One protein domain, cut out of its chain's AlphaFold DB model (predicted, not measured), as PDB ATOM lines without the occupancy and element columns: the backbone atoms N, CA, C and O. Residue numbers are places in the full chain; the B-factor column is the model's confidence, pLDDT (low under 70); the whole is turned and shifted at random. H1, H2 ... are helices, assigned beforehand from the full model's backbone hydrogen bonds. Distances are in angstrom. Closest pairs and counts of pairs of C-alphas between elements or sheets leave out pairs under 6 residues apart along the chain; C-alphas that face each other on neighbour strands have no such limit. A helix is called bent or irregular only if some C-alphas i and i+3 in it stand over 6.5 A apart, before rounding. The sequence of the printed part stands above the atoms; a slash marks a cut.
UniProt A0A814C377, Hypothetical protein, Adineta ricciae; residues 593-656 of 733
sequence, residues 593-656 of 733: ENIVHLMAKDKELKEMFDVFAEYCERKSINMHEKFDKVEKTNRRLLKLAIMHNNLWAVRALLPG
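This is residues 593 to 656 of the 733 residues of the protein "Hypothetical protein" of Adineta ricciae (UniProt A0A814C377). Three short helices, H1, H4 and H5, are grouped as a triangle with H4 packed on both of the others, and the longer, kinked H2 packs on H5 with its first part, residues 603 to 609, then reaches away as an arm whose residues 614 to 620 stick out. From the far end of that arm the chain folds back through the short H3, which comes near H1 without clear contact, and a loop leads on to H4. The printed part has 64 residues with five named helices, in the order H1 H2 H3 H4 H5, and no named strand; the class is all helix. It is compact, with a radius of gyration of the C-alphas of 10.8 A, and rounded, spanning 29 by 24 by 20 A.

H2, residues 603 to 618, has a kink of 32 degrees near residue 610; it is irregular, with C-alphas 604 and 607 8.0 A apart, and its line is a rough one. With residues 603 to 609 alone it touches H5, residues 647 to 653, the same way at a shallow tilt of 22 degrees; the closest C-alphas, of Lys 606 and Trp 648, are 6.4 A apart. H2 and H1, residues 595 to 601, touch only at the corner, and only just, with 3 pairs of C-alphas within 8 A; the closest are those of Met 599 and Leu 605, 5.9 A. H4, residues 637 to 643, forms a helical hairpin with H5, opposite ways at a shallow tilt of 16 degrees, closest at the C-alphas of Ala 641 and Val 650, 5.8 A. H1 touches H4, the same way at a shallow tilt of 20 degrees, with the C-alphas of Ala 600 and Ala 641 closest at 4.6 A. H1 and H5 only just touch, with 3 pairs of C-alphas within 8 A, the closest those of Ala 600 and Ala 649, 5.3 A. H3, residues 623 to 627, is close to but not clearly touching H1, with the C-alphas of Val 596 and Phe 627 closest at 7.0 A. H2 and H4 are apart. Every O i to N i+4 pair is within hydrogen-bond range in H1, H3, H4 and H5, and 10 of 12 are in H2.

H2 is the longest helix, 23.8 A from C-alpha 603 at (152.120, 161.353, 197.579) to C-alpha 618 at (174.807, 166.872, 202.000). H1 measures 10.3 A, H4 and H5 9.8 A each, and H3 5.8 A. H5 ends with C-alpha 653 at (158.830, 167.366, 208.163).

The two C-alphas farthest apart, of Arg 618 and Thr 633, are 29.3 A apart. The printed part has no cut and no long link; the link from H3 to H4, 9 residues, is short but not tight. The mean pLDDT of the printed part is 88.8, and residues 630 to 636 are under 70.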
ATOM      1  N   GLU A 593     154.401 178.803 195.897       93.19
ATOM      2  CA  GLU A 593     154.799 177.468 196.330       93.19
ATOM      3  C   GLU A 593     156.226 177.134 195.907       93.19
ATOM      4  O   GLU A 593     156.581 177.215 194.727       93.19
ATOM      5  N   ASN A 594     157.040 176.729 196.883       94.62
ATOM      6  CA  ASN A 594     158.391 176.218 196.658       94.62
ATOM      7  C   ASN A 594     158.392 174.692 196.429       94.62
ATOM      8  O   ASN A 594     157.359 174.025 196.489       94.62
ATOM      9  N   ILE A 595     159.581 174.128 196.205       95.88
ATOM     10  CA  ILE A 595     159.770 172.699 195.911       95.88
ATOM     11  C   ILE A 595     159.132 171.765 196.951       95.88
ATOM     12  O   ILE A 595     158.532 170.761 196.576       95.88
ATOM     13  N   VAL A 596     159.203 172.105 198.241       95.00
ATOM     14  CA  VAL A 596     158.682 171.242 199.311       95.00
ATOM     15  C   VAL A 596     157.163 171.332 199.420       95.00
ATOM     16  O   VAL A 596     156.534 170.340 199.764       95.00
ATOM     17  N   HIS A 597     156.547 172.459 199.044       94.56
ATOM     18  CA  HIS A 597     155.085 172.554 198.948       94.56
ATOM     19  C   HIS A 597     154.547 171.614 197.860       94.56
ATOM     20  O   HIS A 597     153.602 170.867 198.107       94.56
ATOM     21  N   LEU A 598     155.194 171.580 196.688       95.75
ATOM     22  CA  LEU A 598     154.835 170.652 195.608       95.75
ATOM     23  C   LEU A 598     155.003 169.186 196.043       95.75
ATOM     24  O   LEU A 598     154.092 168.385 195.850       95.75
ATOM     25  N   MET A 599     156.123 168.847 196.690       96.25
ATOM     26  CA  MET A 599     156.359 167.491 197.212       96.25
ATOM     27  C   MET A 599     155.444 167.114 198.382       96.25
ATOM     28  O   MET A 599     155.150 165.938 198.547       96.25
ATOM     29  N   ALA A 600     154.963 168.073 199.177       94.88
ATOM     30  CA  ALA A 600     153.984 167.824 200.234       94.88
ATOM     31  C   ALA A 600     152.585 167.527 199.669       94.88
ATOM     32  O   ALA A 600     151.882 166.679 200.218       94.88
ATOM     33  N   LYS A 601     152.197 168.171 198.559       94.81
ATOM     34  CA  LYS A 601     150.900 167.951 197.893       94.81
ATOM     35  C   LYS A 601     150.762 166.589 197.210       94.81
ATOM     36  O   LYS A 601     149.638 166.106 197.073       94.81
ATOM     37  N   ASP A 602     151.867 166.008 196.748       95.62
ATOM     38  CA  ASP A 602     151.865 164.806 195.909       95.62
ATOM     39  C   ASP A 602     152.540 163.612 196.604       95.62
ATOM     40  O   ASP A 602     153.752 163.573 196.824       95.62
ATOM     41  N   LYS A 603     151.719 162.610 196.930       94.69
ATOM     42  CA  LYS A 603     152.120 161.353 197.579       94.69
ATOM     43  C   LYS A 603     153.011 160.458 196.707       94.69
ATOM     44  O   LYS A 603     153.678 159.575 197.243       94.69
ATOM     45  N   GLU A 604     153.017 160.645 195.386       95.56
ATOM     46  CA  GLU A 604     153.811 159.837 194.449       95.56
ATOM     47  C   GLU A 604     155.276 160.303 194.383       95.56
ATOM     48  O   GLU A 604     156.151 159.571 193.918       95.56
ATOM     49  N   LEU A 605     155.582 161.486 194.928       95.38
ATOM     50  CA  LEU A 605     156.924 162.076 194.952       95.38
ATOM     51  C   LEU A 605     157.828 161.536 196.077       95.38
ATOM     52  O   LEU A 605     158.796 162.199 196.445       95.38
ATOM     53  N   LYS A 606     157.578 160.324 196.598       95.31
ATOM     54  CA  LYS A 606     158.389 159.710 197.670       95.31
ATOM     55  C   LYS A 606     159.886 159.692 197.334       95.31
ATOM     56  O   LYS A 606     160.677 160.291 198.053       95.31
ATOM     57  N   GLU A 607     160.271 159.048 196.230       95.81
ATOM     58  CA  GLU A 607     161.685 158.933 195.828       95.81
ATOM     59  C   GLU A 607     162.328 160.304 195.580       95.81
ATOM     60  O   GLU A 607     163.532 160.492 195.752       95.81
ATOM     61  N   MET A 608     161.520 161.284 195.173       96.06
ATOM     62  CA  MET A 608     161.966 162.654 194.983       96.06
ATOM     63  C   MET A 608     162.205 163.367 196.314       96.06
ATOM     64  O   MET A 608     163.174 164.116 196.421       96.06
ATOM     65  N   PHE A 609     161.382 163.089 197.328       94.12
ATOM     66  CA  PHE A 609     161.588 163.553 198.695       94.12
ATOM     67  C   PHE A 609     162.872 162.960 199.286       94.12
ATOM     68  O   PHE A 609     163.674 163.707 199.838       94.12
ATOM     69  N   ASP A 610     163.119 161.659 199.093       94.06
ATOM     70  CA  ASP A 610     164.344 160.984 199.549       94.06
ATOM     71  C   ASP A 610     165.601 161.634 198.926       94.06
ATOM     72  O   ASP A 610     166.534 162.021 199.633       94.06
ATOM     73  N   VAL A 611     165.597 161.862 197.605       96.25
ATOM     74  CA  VAL A 611     166.671 162.578 196.882       96.25
ATOM     75  C   VAL A 611     166.848 164.014 197.362       96.25
ATOM     76  O   VAL A 611     167.970 164.529 197.415       96.25
ATOM     77  N   PHE A 612     165.747 164.689 197.674       96.00
ATOM     78  CA  PHE A 612     165.782 166.063 198.146       96.00
ATOM     79  C   PHE A 612     166.344 166.167 199.567       96.00
ATOM     80  O   PHE A 612     167.169 167.043 199.829       96.00
ATOM     81  N   ALA A 613     165.963 165.247 200.454       93.69
ATOM     82  CA  ALA A 613     166.487 165.143 201.809       93.69
ATOM     83  C   ALA A 613     167.995 164.839 201.800       93.69
ATOM     84  O   ALA A 613     168.756 165.586 202.418       93.69
ATOM     85  N   GLU A 614     168.443 163.847 201.015       95.38
ATOM     86  CA  GLU A 614     169.868 163.529 200.806       95.38
ATOM     87  C   GLU A 614     170.646 164.764 200.312       95.38
ATOM     88  O   GLU A 614     171.728 165.097 200.805       95.38
ATOM     89  N   TYR A 615     170.083 165.495 199.344       96.62
ATOM     90  CA  TYR A 615     170.677 166.733 198.851       96.62
ATOM     91  C   TYR A 615     170.772 167.807 199.949       96.62
ATOM     92  O   TYR A 615     171.824 168.441 200.082       96.62
ATOM     93  N   CYS A 616     169.706 168.021 200.723       95.12
ATOM     94  CA  CYS A 616     169.667 169.007 201.800       95.12
ATOM     95  C   CYS A 616     170.678 168.686 202.905       95.12
ATOM     96  O   CYS A 616     171.453 169.570 203.272       95.12
ATOM     97  N   GLU A 617     170.753 167.435 203.363       94.50
ATOM     98  CA  GLU A 617     171.734 166.975 204.351       94.50
ATOM     99  C   GLU A 617     173.172 167.203 203.859       94.50
ATOM    100  O   GLU A 617     173.965 167.893 204.506       94.50
ATOM    101  N   ARG A 618     173.486 166.735 202.644       96.50
ATOM    102  CA  ARG A 618     174.807 166.872 202.000       96.50
ATOM    103  C   ARG A 618     175.234 168.326 201.757       96.50
ATOM    104  O   ARG A 618     176.422 168.598 201.568       96.50
ATOM    105  N   LYS A 619     174.288 169.269 201.720       96.44
ATOM    106  CA  LYS A 619     174.543 170.719 201.632       96.44
ATOM    107  C   LYS A 619     174.374 171.456 202.965       96.44
ATOM    108  O   LYS A 619     174.518 172.677 202.979       96.44
ATOM    109  N   SER A 620     174.076 170.742 204.051       95.69
ATOM    110  CA  SER A 620     173.766 171.294 205.377       95.69
ATOM    111  C   SER A 620     172.653 172.356 205.345       95.69
ATOM    112  O   SER A 620     172.719 173.376 206.026       95.69
ATOM    113  N   ILE A 621     171.628 172.124 204.520       94.62
ATOM    114  CA  ILE A 621     170.447 172.981 204.384       94.62
ATOM    115  C   ILE A 621     169.372 172.476 205.344       94.62
ATOM    116  O   ILE A 621     168.768 171.431 205.102       94.62
ATOM    117  N   ASN A 622     169.074 173.249 206.389       91.38
ATOM    118  CA  ASN A 622     167.899 173.001 207.218       91.38
ATOM    119  C   ASN A 622     166.625 173.280 206.393       91.38
ATOM    120  O   ASN A 622     166.380 174.419 205.985       91.38
ATOM    121  N   MET A 623     165.830 172.237 206.132       89.81
ATOM    122  CA  MET A 623     164.603 172.341 205.333       89.81
ATOM    123  C   MET A 623     163.585 173.297 205.971       89.81
ATOM    124  O   MET A 623     163.014 174.124 205.265       89.81
ATOM    125  N   HIS A 624     163.420 173.249 207.292       85.12
ATOM    126  CA  HIS A 624     162.450 174.066 208.028       85.12
ATOM    127  C   HIS A 624     162.785 175.552 207.916       85.12
ATOM    128  O   HIS A 624     162.030 176.353 207.365       85.12
ATOM    129  N   GLU A 625     164.006 175.913 208.318       85.81
ATOM    130  CA  GLU A 625     164.484 177.293 208.251       85.81
ATOM    131  C   GLU A 625     164.463 177.880 206.835       85.81
ATOM    132  O   GLU A 625     164.373 179.103 206.699       85.81
ATOM    133  N   LYS A 626     164.598 177.055 205.789       88.75
ATOM    134  CA  LYS A 626     164.603 177.529 204.404       88.75
ATOM    135  C   LYS A 626     163.198 177.619 203.802       88.75
ATOM    136  O   LYS A 626     162.896 178.626 203.166       88.75
ATOM    137  N   PHE A 627     162.352 176.607 203.987       87.25
ATOM    138  CA  PHE A 627     161.115 176.459 203.211       87.25
ATOM    139  C   PHE A 627     159.837 176.897 203.934       87.25
ATOM    140  O   PHE A 627     158.869 177.215 203.243       87.25
ATOM    141  N   ASP A 628     159.841 177.022 205.268       80.62
ATOM    142  CA  ASP A 628     158.664 177.483 206.027       80.62
ATOM    143  C   ASP A 628     158.438 179.008 205.934       80.62
ATOM    144  O   ASP A 628     157.332 179.494 206.156       80.62
ATOM    145  N   LYS A 629     159.459 179.786 205.544       70.88
ATOM    146  CA  LYS A 629     159.432 181.269 205.507       70.88
ATOM    147  C   LYS A 629     158.653 181.890 204.334       70.88
ATOM    148  O   LYS A 629     158.631 183.113 204.202       70.88
ATOM    149  N   VAL A 630     158.118 181.076 203.427       57.47
ATOM    150  CA  VAL A 630     157.836 181.508 202.046       57.47
ATOM    151  C   VAL A 630     156.393 181.992 201.829       57.47
ATOM    152  O   VAL A 630     156.149 182.827 200.957       57.47
ATOM    153  N   GLU A 631     155.433 181.551 202.644       58.09
ATOM    154  CA  GLU A 631     154.020 181.918 202.492       58.09
ATOM    155  C   GLU A 631     153.614 183.110 203.382       58.09
ATOM    156  O   GLU A 631     153.894 183.147 204.579       58.09
ATOM    157  N   LYS A 632     152.809 184.042 202.843       54.66
ATOM    158  CA  LYS A 632     152.075 185.041 203.664       54.66
ATOM    159  C   LYS A 632     151.094 184.383 204.651       54.66
ATOM    160  O   LYS A 632     150.634 185.005 205.604       54.66
ATOM    161  N   THR A 633     150.803 183.113 204.419       50.53
ATOM    162  CA  THR A 633     149.990 182.180 205.197       50.53
ATOM    163  C   THR A 633     150.904 181.257 206.019       50.53
ATOM    164  O   THR A 633     150.853 180.037 205.923       50.53
ATOM    165  N   ASN A 634     151.738 181.909 206.840       46.81
ATOM    166  CA  ASN A 634     152.912 181.486 207.629       46.81
ATOM    167  C   ASN A 634     152.735 180.287 208.612       46.81
ATOM    168  O   ASN A 634     153.134 180.383 209.772       46.81
ATOM    169  N   ARG A 635     152.035 179.206 208.228       57.25
ATOM    170  CA  ARG A 635     151.599 178.104 209.124       57.25
ATOM    171  C   ARG A 635     151.495 176.715 208.462       57.25
ATOM    172  O   ARG A 635     150.884 175.817 209.042       57.25
ATOM    173  N   ARG A 636     151.954 176.547 207.216       68.25
ATOM    174  CA  ARG A 636     151.305 175.590 206.300       68.25
ATOM    175  C   ARG A 636     152.038 174.323 205.891       68.25
ATOM    176  O   ARG A 636     151.320 173.379 205.613       68.25
ATOM    177  N   LEU A 637     153.367 174.219 205.861       89.00
ATOM    178  CA  LEU A 637     153.996 173.097 205.139       89.00
ATOM    179  C   LEU A 637     153.637 171.701 205.698       89.00
ATOM    180  O   LEU A 637     153.166 170.844 204.952       89.00
ATOM    181  N   LEU A 638     153.745 171.493 207.017       90.88
ATOM    182  CA  LEU A 638     153.290 170.243 207.648       90.88
ATOM    183  C   LEU A 638     151.757 170.089 207.595       90.88
ATOM    184  O   LEU A 638     151.266 168.995 207.327       90.88
ATOM    185  N   LYS A 639     150.984 171.175 207.776       90.88
ATOM    186  CA  LYS A 639     149.513 171.138 207.629       90.88
ATOM    187  C   LYS A 639     149.098 170.709 206.212       90.88
ATOM    188  O   LYS A 639     148.172 169.923 206.077       90.88
ATOM    189  N   LEU A 640     149.802 171.169 205.179       91.88
ATOM    190  CA  LEU A 640     149.577 170.850 203.769       91.88
ATOM    191  C   LEU A 640     149.875 169.374 203.488       91.88
ATOM    192  O   LEU A 640     149.046 168.701 202.882       91.88
ATOM    193  N   ALA A 641     150.992 168.848 204.002       94.12
ATOM    194  CA  ALA A 641     151.300 167.418 203.929       94.12
ATOM    195  C   ALA A 641     150.195 166.555 204.571       94.12
ATOM    196  O   ALA A 641     149.799 165.542 204.002       94.12
ATOM    197  N   ILE A 642     149.637 166.983 205.712       94.50
ATOM    198  CA  ILE A 642     148.502 166.305 206.365       94.50
ATOM    199  C   ILE A 642     147.218 166.418 205.527       94.50
ATOM    200  O   ILE A 642     146.541 165.417 205.312       94.50
ATOM    201  N   MET A 643     146.896 167.611 205.015       93.56
ATOM    202  CA  MET A 643     145.714 167.857 204.171       93.56
ATOM    203  C   MET A 643     145.716 167.035 202.876       93.56
ATOM    204  O   MET A 643     144.654 166.664 202.382       93.56
ATOM    205  N   HIS A 644     146.898 166.747 202.331       94.50
ATOM    206  CA  HIS A 644     147.088 165.920 201.138       94.50
ATOM    207  C   HIS A 644     147.337 164.434 201.450       94.50
ATOM    208  O   HIS A 644     147.616 163.654 200.539       94.50
ATOM    209  N   ASN A 645     147.226 164.034 202.721       95.62
ATOM    210  CA  ASN A 645     147.526 162.692 203.214       95.62
ATOM    211  C   ASN A 645     148.890 162.137 202.742       95.62
ATOM    212  O   ASN A 645     149.023 161.009 202.264       95.62
ATOM    213  N   ASN A 646     149.930 162.960 202.841       95.75
ATOM    214  CA  ASN A 646     151.277 162.607 202.422       95.75
ATOM    215  C   ASN A 646     152.126 162.179 203.624       95.75
ATOM    216  O   ASN A 646     152.907 162.958 204.175       95.75
ATOM    217  N   LEU A 647     151.975 160.911 204.024       95.19
ATOM    218  CA  LEU A 647     152.703 160.302 205.144       95.19
ATOM    219  C   LEU A 647     154.232 160.478 205.046       95.19
ATOM    220  O   LEU A 647     154.892 160.656 206.068       95.19
ATOM    221  N   TRP A 648     154.804 160.450 203.837       94.38
ATOM    222  CA  TRP A 648     156.250 160.608 203.633       94.38
ATOM    223  C   TRP A 648     156.709 162.040 203.898       94.38
ATOM    224  O   TRP A 648     157.649 162.241 204.668       94.38
ATOM    225  N   ALA A 649     156.000 163.031 203.354       93.31
ATOM    226  CA  ALA A 649     156.259 164.432 203.667       93.31
ATOM    227  C   ALA A 649     156.045 164.722 205.163       93.31
ATOM    228  O   ALA A 649     156.876 165.393 205.767       93.31
ATOM    229  N   VAL A 650     155.003 164.164 205.797       94.38
ATOM    230  CA  VAL A 650     154.796 164.275 207.254       94.38
ATOM    231  C   VAL A 650     155.994 163.721 208.029       94.38
ATOM    232  O   VAL A 650     156.544 164.433 208.864       94.38
ATOM    233  N   ARG A 651     156.456 162.499 207.726       93.38
ATOM    234  CA  ARG A 651     157.620 161.880 208.390       93.38
ATOM    235  C   ARG A 651     158.900 162.697 208.247       93.38
ATOM    236  O   ARG A 651     159.641 162.821 209.215       93.38
ATOM    237  N   ALA A 652     159.151 163.259 207.068       90.25
ATOM    238  CA  ALA A 652     160.341 164.064 206.816       90.25
ATOM    239  C   ALA A 652     160.264 165.476 207.432       90.25
ATOM    240  O   ALA A 652     161.300 166.060 207.744       90.25
ATOM    241  N   LEU A 653     159.056 166.022 207.618       91.12
ATOM    242  CA  LEU A 653     158.830 167.366 208.163       91.12
ATOM    243  C   LEU A 653     158.568 167.395 209.680       91.12
ATOM    244  O   LEU A 653     158.638 168.458 210.292       91.12
ATOM    245  N   LEU A 654     158.256 166.262 210.307       91.56
ATOM    246  CA  LEU A 654     157.983 166.193 211.743       91.56
ATOM    247  C   LEU A 654     159.212 166.480 212.647       91.56
ATOM    248  O   LEU A 654     159.022 167.157 213.658       91.56
ATOM    249  N   PRO A 655     160.456 166.042 212.338       89.62
ATOM    250  CA  PRO A 655     161.594 166.175 213.260       89.62
ATOM    251  C   PRO A 655     162.038 167.610 213.575       89.62
ATOM    252  O   PRO A 655     162.549 167.855 214.664       89.62
ATOM    253  N   GLY A 656     161.862 168.552 212.644       83.06
ATOM    254  CA  GLY A 656     162.185 169.972 212.842       83.06
ATOM    255  C   GLY A 656     160.960 170.881 212.946       83.06
ATOM    256  O   GLY A 656     161.080 172.091 212.770       83.06
TER     257      GLY A 656